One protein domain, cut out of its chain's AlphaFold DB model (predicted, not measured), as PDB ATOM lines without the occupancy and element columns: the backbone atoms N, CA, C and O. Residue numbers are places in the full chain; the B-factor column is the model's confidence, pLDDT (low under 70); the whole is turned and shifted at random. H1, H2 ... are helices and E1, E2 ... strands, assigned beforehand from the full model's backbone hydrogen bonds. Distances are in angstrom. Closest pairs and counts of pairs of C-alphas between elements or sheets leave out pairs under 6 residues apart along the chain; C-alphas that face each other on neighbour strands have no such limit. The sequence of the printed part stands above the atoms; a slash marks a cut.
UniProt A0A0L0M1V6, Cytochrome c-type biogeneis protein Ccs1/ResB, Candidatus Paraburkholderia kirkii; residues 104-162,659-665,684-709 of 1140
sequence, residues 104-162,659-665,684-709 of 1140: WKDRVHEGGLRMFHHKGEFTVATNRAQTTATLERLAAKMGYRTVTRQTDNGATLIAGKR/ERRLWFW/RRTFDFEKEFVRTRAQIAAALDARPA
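AT A GLANCE: This is residues 104 to 162, 659 to 665 and 684 to 709 of the 1140 residues of the protein "Cytochrome c-type biogeneis protein Ccs1/ResB" of Candidatus Paraburkholderia kirkii (UniProt A0A0L0M1V6). A small sheet of three strands, E2, E3 and E4, has helix H2 lying along one face, and the longer helix H3 stands off the sheet, meeting H2 at a slant with its last turn. Strand E1 runs along one side of this body, near E4 and with Gly 120 close to Arg 697 of H3, and short H1 only grazes the sheet. The 92 printed residues hold three named helices and four named strands in the order H1 E1 H2 E2 E3 E4 H3; the sheet, E2 - E3 - E4, is antiparallel and the class is mixed. The whole is compact, with a radius of gyration of the C-alphas of 12.8 A and spans of 36 by 28 by 24 A.

IN THESE COORDINATES: In the sheet, E2 is residues 145 to 150, E3 156 to 162, 20.1 A long, and E4 660 to 665. H2 is residues 128 to 141, 19.9 A, and H3 687 to 703, 24.4 A, ending at C-alpha 703 (-33.327, -54.311, -32.631). H1, residues 110 to 114, begins at C-alpha 110 (-24.801, -48.519, -13.255); E1 is residues 119 to 124.

HOW THE PARTS SIT: E2 and E3 form an antiparallel hairpin, with N 147 and O 159 2.9 A apart, within hydrogen-bond range. E3 and E4 are antiparallel, with N 160 and O 662 at 2.7 A. H2 is on the sheet at a height of 9.4 A, in two layers, a helix on one face of a sheet. It runs along the strands, at 0 degrees to E3 on the local plane; its closest C-alphas to E3 are Ala 139 and Gly 160, 7.1 A. H2 touches H3 with residues 134 to 138 alone, at a steep tilt of 42 degrees, opposite ways; the closest C-alphas are Thr 134 and Ala 703, 7.4 A. E1 pairs with no named strand; its closest C-alpha to H3 is Gly 120, 6.6 A from that of Arg 697. In H1, H2 and H3 every O i to N i+4 pair is within hydrogen-bond range.

THE WHOLE: The C-alphas of Asp 152 and Phe 687 are farthest apart, 36.9 A. Residues 163 to 658 and 666 to 683 are not printed, with C-alpha gaps of 5.8 A and 22.8 A. The links printed whole are tight. pLDDT is under 70 at residues 126, 152 to 153, 684 to 688 and 706 to 709.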
ATOM      1  N   TRP A 104     -16.447 -37.629 -23.415       82.75
ATOM      2  CA  TRP A 104     -17.471 -38.637 -23.694       82.75
ATOM      3  C   TRP A 104     -18.412 -38.873 -22.506       82.75
ATOM      4  O   TRP A 104     -19.495 -39.418 -22.699       82.75
ATOM      5  N   LYS A 105     -18.059 -38.382 -21.303       82.38
ATOM      6  CA  LYS A 105     -18.695 -38.766 -20.025       82.38
ATOM      7  C   LYS A 105     -18.859 -40.288 -19.951       82.38
ATOM      8  O   LYS A 105     -19.965 -40.796 -19.810       82.38
ATOM      9  N   ASP A 106     -17.740 -40.986 -20.088       76.88
ATOM     10  CA  ASP A 106     -17.595 -42.442 -20.051       76.88
ATOM     11  C   ASP A 106     -17.292 -42.981 -18.636       76.88
ATOM     12  O   ASP A 106     -17.134 -44.179 -18.453       76.88
ATOM     13  N   ARG A 107     -17.274 -42.113 -17.613       78.19
ATOM     14  CA  ARG A 107     -17.140 -42.477 -16.186       78.19
ATOM     15  C   ARG A 107     -18.492 -42.563 -15.464       78.19
ATOM     16  O   ARG A 107     -18.655 -42.015 -14.374       78.19
ATOM     17  N   VAL A 108     -19.497 -43.156 -16.105       78.00
ATOM     18  CA  VAL A 108     -20.824 -43.355 -15.498       78.00
ATOM     19  C   VAL A 108     -20.903 -44.782 -14.973       78.00
ATOM     20  O   VAL A 108     -20.429 -45.695 -15.633       78.00
ATOM     21  N   HIS A 109     -21.495 -44.961 -13.797       82.44
ATOM     22  CA  HIS A 109     -21.684 -46.267 -13.167       82.44
ATOM     23  C   HIS A 109     -23.159 -46.664 -13.252       82.44
ATOM     24  O   HIS A 109     -24.029 -45.796 -13.358       82.44
ATOM     25  N   GLU A 110     -23.447 -47.959 -13.149       82.56
ATOM     26  CA  GLU A 110     -24.801 -48.519 -13.255       82.56
ATOM     27  C   GLU A 110     -25.834 -47.790 -12.375       82.56
ATOM     28  O   GLU A 110     -26.867 -47.342 -12.874       82.56
ATOM     29  N   GLY A 111     -25.524 -47.574 -11.091       80.75
ATOM     30  CA  GLY A 111     -26.410 -46.853 -10.170       80.75
ATOM     31  C   GLY A 111     -26.717 -45.421 -10.624       80.75
ATOM     32  O   GLY A 111     -27.845 -44.959 -10.498       80.75
ATOM     33  N   GLY A 112     -25.751 -44.740 -11.246       82.38
ATOM     34  CA  GLY A 112     -25.952 -43.405 -11.811       82.38
ATOM     35  C   GLY A 112     -26.874 -43.407 -13.032       82.38
ATOM     36  O   GLY A 112     -27.698 -42.507 -13.165       82.38
ATOM     37  N   LEU A 113     -26.784 -44.425 -13.896       84.50
ATOM     38  CA  LEU A 113     -27.667 -44.578 -15.060       84.50
ATOM     39  C   LEU A 113     -29.118 -44.857 -14.645       84.50
ATOM     40  O   LEU A 113     -30.040 -44.297 -15.236       84.50
ATOM     41  N   ARG A 114     -29.325 -45.639 -13.578       86.50
ATOM     42  CA  ARG A 114     -30.663 -45.915 -13.029       86.50
ATOM     43  C   ARG A 114     -31.342 -44.679 -12.423       86.50
ATOM     44  O   ARG A 114     -32.565 -44.682 -12.291       86.50
ATOM     45  N   MET A 115     -30.593 -43.621 -12.102       85.06
ATOM     46  CA  MET A 115     -31.130 -42.349 -11.593       85.06
ATOM     47  C   MET A 115     -31.577 -41.383 -12.703       85.06
ATOM     48  O   MET A 115     -32.166 -40.341 -12.412       85.06
ATOM     49  N   PHE A 116     -31.322 -41.693 -13.979       82.62
ATOM     50  CA  PHE A 116     -31.852 -40.881 -15.073       82.62
ATOM     51  C   PHE A 116     -33.371 -41.050 -15.175       82.62
ATOM     52  O   PHE A 116     -33.899 -42.153 -15.072       82.62
ATOM     53  N   HIS A 117     -34.076 -39.948 -15.440       81.62
ATOM     54  CA  HIS A 117     -35.513 -40.000 -15.731       81.62
ATOM     55  C   HIS A 117     -35.805 -40.775 -17.023       81.62
ATOM     56  O   HIS A 117     -36.769 -41.526 -17.094       81.62
ATOM     57  N   HIS A 118     -34.956 -40.605 -18.038       88.38
ATOM     58  CA  HIS A 118     -35.090 -41.238 -19.349       88.38
ATOM     59  C   HIS A 118     -34.221 -42.491 -19.420       88.38
ATOM     60  O   HIS A 118     -33.101 -42.446 -19.938       88.38
ATOM     61  N   LYS A 119     -34.739 -43.594 -18.867       90.75
ATOM     62  CA  LYS A 119     -34.062 -44.897 -18.799       90.75
ATOM     63  C   LYS A 119     -34.919 -46.046 -19.338       90.75
ATOM     64  O   LYS A 119     -36.148 -45.984 -19.296       90.75
ATOM     65  N   GLY A 120     -34.271 -47.090 -19.842       85.19
ATOM     66  CA  GLY A 120     -34.913 -48.334 -20.272       85.19
ATOM     67  C   GLY A 120     -34.032 -49.533 -19.942       85.19
ATOM     68  O   GLY A 120     -32.816 -49.445 -20.087       85.19
ATOM     69  N   GLU A 121     -34.635 -50.626 -19.492       87.94
ATOM     70  CA  GLU A 121     -33.938 -51.875 -19.173       87.94
ATOM     71  C   GLU A 121     -34.460 -52.997 -20.076       87.94
ATOM     72  O   GLU A 121     -35.667 -53.113 -20.312       87.94
ATOM     73  N   PHE A 122     -33.532 -53.792 -20.607       85.56
ATOM     74  CA  PHE A 122     -33.808 -54.892 -21.526       85.56
ATOM     75  C   PHE A 122     -32.990 -56.120 -21.127       85.56
ATOM     76  O   PHE A 122     -31.833 -55.990 -20.721       85.56
ATOM     77  N   THR A 123     -33.566 -57.304 -21.302       81.06
ATOM     78  CA  THR A 123     -32.873 -58.588 -21.131       81.06
ATOM     79  C   THR A 123     -32.830 -59.286 -22.483       81.06
ATOM     80  O   THR A 123     -33.859 -59.379 -23.149       81.06
ATOM     81  N   VAL A 124     -31.647 -59.730 -22.907       81.81
ATOM     82  CA  VAL A 124     -31.410 -60.278 -24.249       81.81
ATOM     83  C   VAL A 124     -30.731 -61.642 -24.141       81.81
ATOM     84  O   VAL A 124     -29.718 -61.762 -23.456       81.81
ATOM     85  N   ALA A 125     -31.232 -62.642 -24.869       71.06
ATOM     86  CA  ALA A 125     -30.725 -64.021 -24.855       71.06
ATOM     87  C   ALA A 125     -29.429 -64.243 -25.678       71.06
ATOM     88  O   ALA A 125     -29.070 -65.372 -26.005       71.06
ATOM     89  N   THR A 126     -28.730 -63.175 -26.081       67.38
ATOM     90  CA  THR A 126     -27.553 -63.233 -26.969       67.38
ATOM     91  C   THR A 126     -26.242 -62.874 -26.274       67.38
ATOM     92  O   THR A 126     -26.201 -62.145 -25.283       67.38
ATOM     93  N   ASN A 127     -25.126 -63.316 -26.868       77.62
ATOM     94  CA  ASN A 127     -23.773 -63.002 -26.407       77.62
ATOM     95  C   ASN A 127     -23.508 -61.481 -26.409       77.62
ATOM     96  O   ASN A 127     -23.729 -60.792 -27.410       77.62
ATOM     97  N   ARG A 128     -22.932 -60.981 -25.307       78.44
ATOM     98  CA  ARG A 128     -22.507 -59.588 -25.081       78.44
ATOM     99  C   ARG A 128     -21.828 -58.943 -26.295       78.44
ATOM    100  O   ARG A 128     -22.155 -57.808 -26.619       78.44
ATOM    101  N   ALA A 129     -20.922 -59.644 -26.980       79.00
ATOM    102  CA  ALA A 129     -20.193 -59.085 -28.126       79.00
ATOM    103  C   ALA A 129     -21.110 -58.753 -29.322       79.00
ATOM    104  O   ALA A 129     -20.949 -57.711 -29.960       79.00
ATOM    105  N   GLN A 130     -22.100 -59.607 -29.599       82.06
ATOM    106  CA  GLN A 130     -23.083 -59.368 -30.659       82.06
ATOM    107  C   GLN A 130     -24.034 -58.233 -30.272       82.06
ATOM    108  O   GLN A 130     -24.264 -57.329 -31.074       82.06
ATOM    109  N   THR A 131     -24.506 -58.221 -29.022       84.19
ATOM    110  CA  THR A 131     -25.369 -57.157 -28.491       84.19
ATOM    111  C   THR A 131     -24.680 -55.788 -28.561       84.19
ATOM    112  O   THR A 131     -25.288 -54.811 -29.003       84.19
ATOM    113  N   THR A 132     -23.389 -55.707 -28.214       86.00
ATOM    114  CA  THR A 132     -22.588 -54.480 -28.356       86.00
ATOM    115  C   THR A 132     -22.514 -54.016 -29.814       86.00
ATOM    116  O   THR A 132     -22.817 -52.855 -30.088       86.00
ATOM    117  N   ALA A 133     -22.191 -54.908 -30.757       86.12
ATOM    118  CA  ALA A 133     -22.096 -54.559 -32.176       86.12
ATOM    119  C   ALA A 133     -23.442 -54.086 -32.764       86.12
ATOM    120  O   ALA A 133     -23.481 -53.142 -33.559       86.12
ATOM    121  N   THR A 134     -24.554 -54.706 -32.360       86.12
ATOM    122  CA  THR A 134     -25.907 -54.301 -32.776       86.12
ATOM    123  C   THR A 134     -26.247 -52.901 -32.270       86.12
ATOM    124  O   THR A 134     -26.696 -52.056 -33.051       86.12
ATOM    125  N   LEU A 135     -25.971 -52.614 -30.994       88.00
ATOM    126  CA  LEU A 135     -26.225 -51.300 -30.396       88.00
ATOM    127  C   LEU A 135     -25.336 -50.199 -30.987       88.00
ATOM    128  O   LEU A 135     -25.821 -49.092 -31.220       88.00
ATOM    129  N   GLU A 136     -24.070 -50.489 -31.292       88.31
ATOM    130  CA  GLU A 136     -23.176 -49.544 -31.974       88.31
ATOM    131  C   GLU A 136     -23.666 -49.206 -33.386       88.31
ATOM    132  O   GLU A 136     -23.754 -48.026 -33.739       88.31
ATOM    133  N   ARG A 137     -24.054 -50.212 -34.184       87.12
ATOM    134  CA  ARG A 137     -24.615 -49.986 -35.530       87.12
ATOM    135  C   ARG A 137     -25.915 -49.193 -35.471       87.12
ATOM    136  O   ARG A 137     -26.116 -48.291 -36.289       87.12
ATOM    137  N   LEU A 138     -26.787 -49.495 -34.508       86.00
ATOM    138  CA  LEU A 138     -28.038 -48.765 -34.316       86.00
ATOM    139  C   LEU A 138     -27.768 -47.306 -33.926       86.00
ATOM    140  O   LEU A 138     -28.319 -46.391 -34.538       86.00
ATOM    141  N   ALA A 139     -26.871 -47.071 -32.965       86.31
ATOM    142  CA  ALA A 139     -26.466 -45.731 -32.552       86.31
ATOM    143  C   ALA A 139     -25.856 -44.931 -33.718       86.31
ATOM    144  O   ALA A 139     -26.233 -43.772 -33.927       86.31
ATOM    145  N   ALA A 140     -25.000 -45.557 -34.530       85.44
ATOM    146  CA  ALA A 140     -24.432 -44.949 -35.733       85.44
ATOM    147  C   ALA A 140     -25.513 -44.597 -36.771       85.44
ATOM    148  O   ALA A 140     -25.519 -43.482 -37.296       85.44
ATOM    149  N   LYS A 141     -26.491 -45.486 -37.009       84.25
ATOM    150  CA  LYS A 141     -27.640 -45.236 -37.902       84.25
ATOM    151  C   LYS A 141     -28.521 -44.081 -37.410       84.25
ATOM    152  O   LYS A 141     -29.052 -43.320 -38.217       84.25
ATOM    153  N   MET A 142     -28.626 -43.899 -36.093       81.25
ATOM    154  CA  MET A 142     -29.290 -42.751 -35.460       81.25
ATOM    155  C   MET A 142     -28.432 -41.467 -35.457       81.25
ATOM    156  O   MET A 142     -28.873 -40.421 -34.968       81.25
ATOM    157  N   GLY A 143     -27.216 -41.510 -36.012       82.88
ATOM    158  CA  GLY A 143     -26.307 -40.369 -36.139       82.88
ATOM    159  C   GLY A 143     -25.507 -40.044 -34.875       82.88
ATOM    160  O   GLY A 143     -25.023 -38.916 -34.741       82.88
ATOM    161  N   TYR A 144     -25.390 -40.982 -33.930       86.88
ATOM    162  CA  TYR A 144     -24.515 -40.846 -32.766       86.88
ATOM    163  C   TYR A 144     -23.101 -41.305 -33.112       86.88
ATOM    164  O   TYR A 144     -22.904 -42.345 -33.733       86.88
ATOM    165  N   ARG A 145     -22.100 -40.545 -32.662       87.94
ATOM    166  CA  ARG A 145     -20.730 -41.059 -32.554       87.94
ATOM    167  C   ARG A 145     -20.639 -41.817 -31.238       87.94
ATOM    168  O   ARG A 145     -21.119 -41.287 -30.237       87.94
ATOM    169  N   THR A 146     -20.048 -43.003 -31.222       89.06
ATOM    170  CA  THR A 146     -19.956 -43.859 -30.031       89.06
ATOM    171  C   THR A 146     -18.505 -44.109 -29.636       89.06
ATOM    172  O   THR A 146     -17.608 -44.088 -30.475       89.06
ATOM    173  N   VAL A 147     -18.278 -44.323 -28.341       89.81
ATOM    174  CA  VAL A 147     -17.044 -44.883 -27.781       89.81
ATOM    175  C   VAL A 147     -17.440 -45.990 -26.820       89.81
ATOM    176  O   VAL A 147     -18.322 -45.791 -25.984       89.81
ATOM    177  N   THR A 148     -16.763 -47.126 -26.929       88.12
ATOM    178  CA  THR A 148     -17.023 -48.305 -26.103       88.12
ATOM    179  C   THR A 148     -15.863 -48.534 -25.145       88.12
ATOM    180  O   THR A 148     -14.695 -48.425 -25.521       88.12
ATOM    181  N   ARG A 149     -16.183 -48.799 -23.879       85.50
ATOM    182  CA  ARG A 149     -15.225 -49.042 -22.797       85.50
ATOM    183  C   ARG A 149     -15.630 -50.298 -22.039       85.50
ATOM    184  O   ARG A 149     -16.809 -50.500 -21.760       85.50
ATOM    185  N   GLN A 150     -14.651 -51.118 -21.676       83.00
ATOM    186  CA  GLN A 150     -14.858 -52.139 -20.654       83.00
ATOM    187  C   GLN A 150     -14.598 -51.530 -19.278       83.00
ATOM    188  O   GLN A 150     -13.730 -50.672 -19.134       83.00
ATOM    189  N   THR A 151     -15.397 -51.935 -18.301       77.62
ATOM    190  CA  THR A 151     -15.301 -51.471 -16.914       77.62
ATOM    191  C   THR A 151     -14.661 -52.540 -16.041       77.62
ATOM    192  O   THR A 151     -14.755 -53.726 -16.353       77.62
ATOM    193  N   ASP A 152     -14.064 -52.119 -14.927       68.88
ATOM    194  CA  ASP A 152     -13.315 -52.987 -14.005       68.88
ATOM    195  C   ASP A 152     -14.172 -54.135 -13.430       68.88
ATOM    196  O   ASP A 152     -13.661 -55.198 -13.096       68.88
ATOM    197  N   ASN A 153     -15.500 -53.963 -13.413       65.88
ATOM    198  CA  ASN A 153     -16.476 -54.956 -12.950       65.88
ATOM    199  C   ASN A 153     -16.948 -55.922 -14.061       65.88
ATOM    200  O   ASN A 153     -17.955 -56.612 -13.896       65.88
ATOM    201  N   GLY A 154     -16.292 -55.931 -15.226       73.31
ATOM    202  CA  GLY A 154     -16.628 -56.808 -16.351       73.31
ATOM    203  C   GLY A 154     -17.856 -56.387 -17.174       73.31
ATOM    204  O   GLY A 154     -18.316 -57.163 -18.013       73.31
ATOM    205  N   ALA A 155     -18.399 -55.177 -16.991       82.00
ATOM    206  CA  ALA A 155     -19.490 -54.640 -17.818       82.00
ATOM    207  C   ALA A 155     -18.956 -53.842 -19.024       82.00
ATOM    208  O   ALA A 155     -17.861 -53.275 -18.977       82.00
ATOM    209  N   THR A 156     -19.724 -53.781 -20.117       86.31
ATOM    210  CA  THR A 156     -19.393 -52.977 -21.311       86.31
ATOM    211  C   THR A 156     -20.256 -51.718 -21.354       86.31
ATOM    212  O   THR A 156     -21.482 -51.812 -21.353       86.31
ATOM    213  N   LEU A 157     -19.626 -50.543 -21.409       89.12
ATOM    214  CA  LEU A 157     -20.284 -49.244 -21.540       89.12
ATOM    215  C   LEU A 157     -20.113 -48.712 -22.963       89.12
ATOM    216  O   LEU A 157     -18.988 -48.524 -23.422       89.12
ATOM    217  N   ILE A 158     -21.222 -48.393 -23.627       90.00
ATOM    218  CA  ILE A 158     -21.241 -47.671 -24.903       90.00
ATOM    219  C   ILE A 158     -21.733 -46.250 -24.624       90.00
ATOM    220  O   ILE A 158     -22.883 -46.050 -24.233       90.00
ATOM    221  N   ALA A 159     -20.873 -45.255 -24.829       90.44
ATOM    222  CA  ALA A 159     -21.205 -43.841 -24.683       90.44
ATOM    223  C   ALA A 159     -21.355 -43.183 -26.064       90.44
ATOM    224  O   ALA A 159     -20.389 -43.019 -26.809       90.44
ATOM    225  N   GLY A 160     -22.579 -42.790 -26.405       89.25
ATOM    226  CA  GLY A 160     -22.949 -42.100 -27.636       89.25
ATOM    227  C   GLY A 160     -23.130 -40.594 -27.443       89.25
ATOM    228  O   GLY A 160     -23.781 -40.147 -26.495       89.25
ATOM    229  N   LYS A 161     -22.616 -39.788 -28.381       89.38
ATOM    230  CA  LYS A 161     -22.860 -38.336 -28.440       89.38
ATOM    231  C   LYS A 161     -23.251 -37.859 -29.837       89.38
ATOM    232  O   LYS A 161     -22.678 -38.282 -30.842       89.38
ATOM    233  N   ARG A 162     -24.191 -36.912 -29.893       87.75
ATOM    234  CA  ARG A 162     -24.615 -36.205 -31.112       87.75
ATOM    235  C   ARG A 162     -24.819 -34.720 -30.806       87.75
ATOM    236  O   ARG A 162     -25.236 -34.362 -29.711       87.75
ATOM    237  N   GLU A 659     -27.547 -30.926 -28.389       83.62
ATOM    238  CA  GLU A 659     -26.700 -31.954 -27.775       83.62
ATOM    239  C   GLU A 659     -27.578 -33.109 -27.263       83.62
ATOM    240  O   GLU A 659     -28.541 -32.902 -26.511       83.62
ATOM    241  N   ARG A 660     -27.232 -34.329 -27.677       86.56
ATOM    242  CA  ARG A 660     -27.826 -35.590 -27.227       86.56
ATOM    243  C   ARG A 660     -26.732 -36.509 -26.719       86.56
ATOM    244  O   ARG A 660     -25.697 -36.662 -27.377       86.56
ATOM    245  N   ARG A 661     -26.979 -37.141 -25.576       89.50
ATOM    246  CA  ARG A 661     -26.135 -38.207 -25.040       89.50
ATOM    247  C   ARG A 661     -26.968 -39.455 -24.816       89.50
ATOM    248  O   ARG A 661     -28.108 -39.366 -24.367       89.50
ATOM    249  N   LEU A 662     -26.373 -40.584 -25.151       90.56
ATOM    250  CA  LEU A 662     -26.965 -41.906 -25.075       90.56
ATOM    251  C   LEU A 662     -25.940 -42.815 -24.406       90.56
ATOM    252  O   LEU A 662     -24.775 -42.794 -24.792       90.56
ATOM    253  N   TRP A 663     -26.353 -43.589 -23.418       91.94
ATOM    254  CA  TRP A 663     -25.500 -44.566 -22.757       91.94
ATOM    255  C   TRP A 663     -26.166 -45.930 -22.795       91.94
ATOM    256  O   TRP A 663     -27.369 -46.030 -22.554       91.94
ATOM    257  N   PHE A 664     -25.365 -46.958 -23.054       90.94
ATOM    258  CA  PHE A 664     -25.738 -48.354 -22.871       90.94
ATOM    259  C   PHE A 664     -24.774 -49.008 -21.899       90.94
ATOM    260  O   PHE A 664     -23.562 -48.882 -22.058       90.94
ATOM    261  N   TRP A 665     -25.309 -49.726 -20.925       88.94
ATOM    262  CA  TRP A 665     -24.550 -50.491 -19.951       88.94
ATOM    263  C   TRP A 665     -24.945 -51.956 -20.057       88.94
ATOM    264  O   TRP A 665     -26.104 -52.294 -19.831       88.94
ATOM    265  N   ARG A 684     -31.634 -29.991 -22.571       65.56
ATOM    266  CA  ARG A 684     -32.985 -29.421 -22.421       65.56
ATOM    267  C   ARG A 684     -34.060 -30.498 -22.556       65.56
ATOM    268  O   ARG A 684     -34.179 -31.095 -23.631       65.56
ATOM    269  N   ARG A 685     -34.860 -30.716 -21.505       64.31
ATOM    270  CA  ARG A 685     -36.066 -31.565 -21.556       64.31
ATOM    271  C   ARG A 685     -37.146 -30.821 -22.342       64.31
ATOM    272  O   ARG A 685     -37.625 -29.780 -21.899       64.31
ATOM    273  N   THR A 686     -37.446 -31.315 -23.537       66.56
ATOM    274  CA  THR A 686     -38.440 -30.756 -24.468       66.56
ATOM    275  C   THR A 686     -39.430 -31.858 -24.815       66.56
ATOM    276  O   THR A 686     -39.038 -33.024 -24.808       66.56
ATOM    277  N   PHE A 687     -40.669 -31.514 -25.177       64.56
ATOM    278  CA  PHE A 687     -41.651 -32.504 -25.644       64.56
ATOM    279  C   PHE A 687     -41.121 -33.350 -26.810       64.56
ATOM    280  O   PHE A 687     -41.343 -34.557 -26.862       64.56
ATOM    281  N   ASP A 688     -40.354 -32.732 -27.714       69.00
ATOM    282  CA  ASP A 688     -39.708 -33.435 -28.827       69.00
ATOM    283  C   ASP A 688     -38.743 -34.522 -28.331       69.00
ATOM    284  O   ASP A 688     -38.657 -35.587 -28.932       69.00
ATOM    285  N   PHE A 689     -38.012 -34.252 -27.242       77.81
ATOM    286  CA  PHE A 689     -37.082 -35.212 -26.655       77.81
ATOM    287  C   PHE A 689     -37.809 -36.365 -25.961       77.81
ATOM    288  O   PHE A 689     -37.332 -37.489 -26.033       77.81
ATOM    289  N   GLU A 690     -38.964 -36.114 -25.343       77.00
ATOM    290  CA  GLU A 690     -39.783 -37.178 -24.753       77.00
ATOM    291  C   GLU A 690     -40.223 -38.181 -25.828       77.00
ATOM    292  O   GLU A 690     -40.002 -39.387 -25.707       77.00
ATOM    293  N   LYS A 691     -40.742 -37.664 -26.949       77.81
ATOM    294  CA  LYS A 691     -41.110 -38.477 -28.120       77.81
ATOM    295  C   LYS A 691     -39.897 -39.199 -28.712       77.81
ATOM    296  O   LYS A 691     -39.990 -40.368 -29.078       77.81
ATOM    297  N   GLU A 692     -38.757 -38.512 -28.805       81.31
ATOM    298  CA  GLU A 692     -37.492 -39.081 -29.284       81.31
ATOM    299  C   GLU A 692     -37.011 -40.228 -28.387       81.31
ATOM    300  O   GLU A 692     -36.606 -41.265 -28.906       81.31
ATOM    301  N   PHE A 693     -37.089 -40.081 -27.063       85.25
ATOM    302  CA  PHE A 693     -36.704 -41.116 -26.108       85.25
ATOM    303  C   PHE A 693     -37.593 -42.354 -26.237       85.25
ATOM    304  O   PHE A 693     -37.068 -43.455 -26.396       85.25
ATOM    305  N   VAL A 694     -38.919 -42.176 -26.246       83.94
ATOM    306  CA  VAL A 694     -39.875 -43.282 -26.426       83.94
ATOM    307  C   VAL A 694     -39.611 -44.016 -27.743       83.94
ATOM    308  O   VAL A 694     -39.528 -45.245 -27.752       83.94
ATOM    309  N   ARG A 695     -39.387 -43.274 -28.837       82.25
ATOM    310  CA  ARG A 695     -39.026 -43.845 -30.143       82.25
ATOM    311  C   ARG A 695     -37.711 -44.615 -30.090       82.25
ATOM    312  O   ARG A 695     -37.639 -45.730 -30.591       82.25
ATOM    313  N   THR A 696     -36.680 -44.031 -29.485       84.81
ATOM    314  CA  THR A 696     -35.353 -44.653 -29.392       84.81
ATOM    315  C   THR A 696     -35.435 -45.943 -28.576       84.81
ATOM    316  O   THR A 696     -34.929 -46.973 -29.010       84.81
ATOM    317  N   ARG A 697     -36.155 -45.923 -27.447       86.38
ATOM    318  CA  ARG A 697     -36.409 -47.096 -26.600       86.38
ATOM    319  C   ARG A 697     -37.120 -48.212 -27.372       86.38
ATOM    320  O   ARG A 697     -36.713 -49.364 -27.266       86.38
ATOM    321  N   ALA A 698     -38.135 -47.875 -28.170       81.75
ATOM    322  CA  ALA A 698     -38.855 -48.839 -29.004       81.75
ATOM    323  C   ALA A 698     -37.976 -49.425 -30.125       81.75
ATOM    324  O   ALA A 698     -37.980 -50.633 -30.340       81.75
ATOM    325  N   GLN A 699     -37.171 -48.594 -30.798       83.19
ATOM    326  CA  GLN A 699     -36.222 -49.050 -31.824       83.19
ATOM    327  C   GLN A 699     -35.153 -49.987 -31.252       83.19
ATOM    328  O   GLN A 699     -34.745 -50.930 -31.923       83.19
ATOM    329  N   ILE A 700     -34.710 -49.741 -30.017       84.75
ATOM    330  CA  ILE A 700     -33.765 -50.614 -29.315       84.75
ATOM    331  C   ILE A 700     -34.429 -51.937 -28.934       84.75
ATOM    332  O   ILE A 700     -33.840 -52.980 -29.195       84.75
ATOM    333  N   ALA A 701     -35.649 -51.908 -28.388       82.94
ATOM    334  CA  ALA A 701     -36.409 -53.121 -28.078       82.94
ATOM    335  C   ALA A 701     -36.563 -54.017 -29.320       82.94
ATOM    336  O   ALA A 701     -36.267 -55.207 -29.267       82.94
ATOM    337  N   ALA A 702     -36.932 -53.415 -30.457       82.56
ATOM    338  CA  ALA A 702     -37.075 -54.114 -31.732       82.56
ATOM    339  C   ALA A 702     -35.739 -54.645 -32.282       82.56
ATOM    340  O   ALA A 702     -35.690 -55.743 -32.822       82.56
ATOM    341  N   ALA A 703     -34.645 -53.888 -32.151       82.62
ATOM    342  CA  ALA A 703     -33.327 -54.311 -32.631       82.62
ATOM    343  C   ALA A 703     -32.692 -55.424 -31.780       82.62
ATOM    344  O   ALA A 703     -31.816 -56.133 -32.271       82.62
ATOM    345  N   LEU A 704     -33.095 -55.539 -30.513       82.12
ATOM    346  CA  LEU A 704     -32.613 -56.547 -29.570       82.12
ATOM    347  C   LEU A 704     -33.544 -57.764 -29.451       82.12
ATOM    348  O   LEU A 704     -33.221 -58.666 -28.688       82.12
ATOM    349  N   ASP A 705     -34.679 -57.774 -30.160       75.75
ATOM    350  CA  ASP A 705     -35.742 -58.786 -30.029       75.75
ATOM    351  C   ASP A 705     -36.158 -59.038 -28.562       75.75
ATOM    352  O   ASP A 705     -36.403 -60.159 -28.123       75.75
ATOM    353  N   ALA A 706     -36.183 -57.966 -27.761       68.69
ATOM    354  CA  ALA A 706     -36.369 -58.027 -26.315       68.69
ATOM    355  C   ALA A 706     -37.648 -57.297 -25.887       68.69
ATOM    356  O   ALA A 706     -37.926 -56.178 -26.329       68.69
ATOM    357  N   ARG A 707     -38.413 -57.895 -24.962       57.91
ATOM    358  CA  ARG A 707     -39.528 -57.202 -24.298       57.91
ATOM    359  C   ARG A 707     -38.957 -56.185 -23.294       57.91
ATOM    360  O   ARG A 707     -38.095 -56.564 -22.501       57.91
ATOM    361  N   PRO A 708     -39.396 -54.911 -23.299       57.44
ATOM    362  CA  PRO A 708     -39.020 -53.964 -22.252       57.44
ATOM    363  C   PRO A 708     -39.479 -54.509 -20.896       57.44
ATOM    364  O   PRO A 708     -40.635 -54.909 -20.775       57.44
ATOM    365  N   ALA A 709     -38.609 -54.517 -19.887       53.53
ATOM    366  CA  ALA A 709     -39.053 -54.825 -18.531       53.53
ATOM    367  C   ALA A 709     -40.028 -53.724 -18.068       53.53
ATOM    368  O   ALA A 709     -39.713 -52.534 -18.185       53.53
TER     369      ALA A 709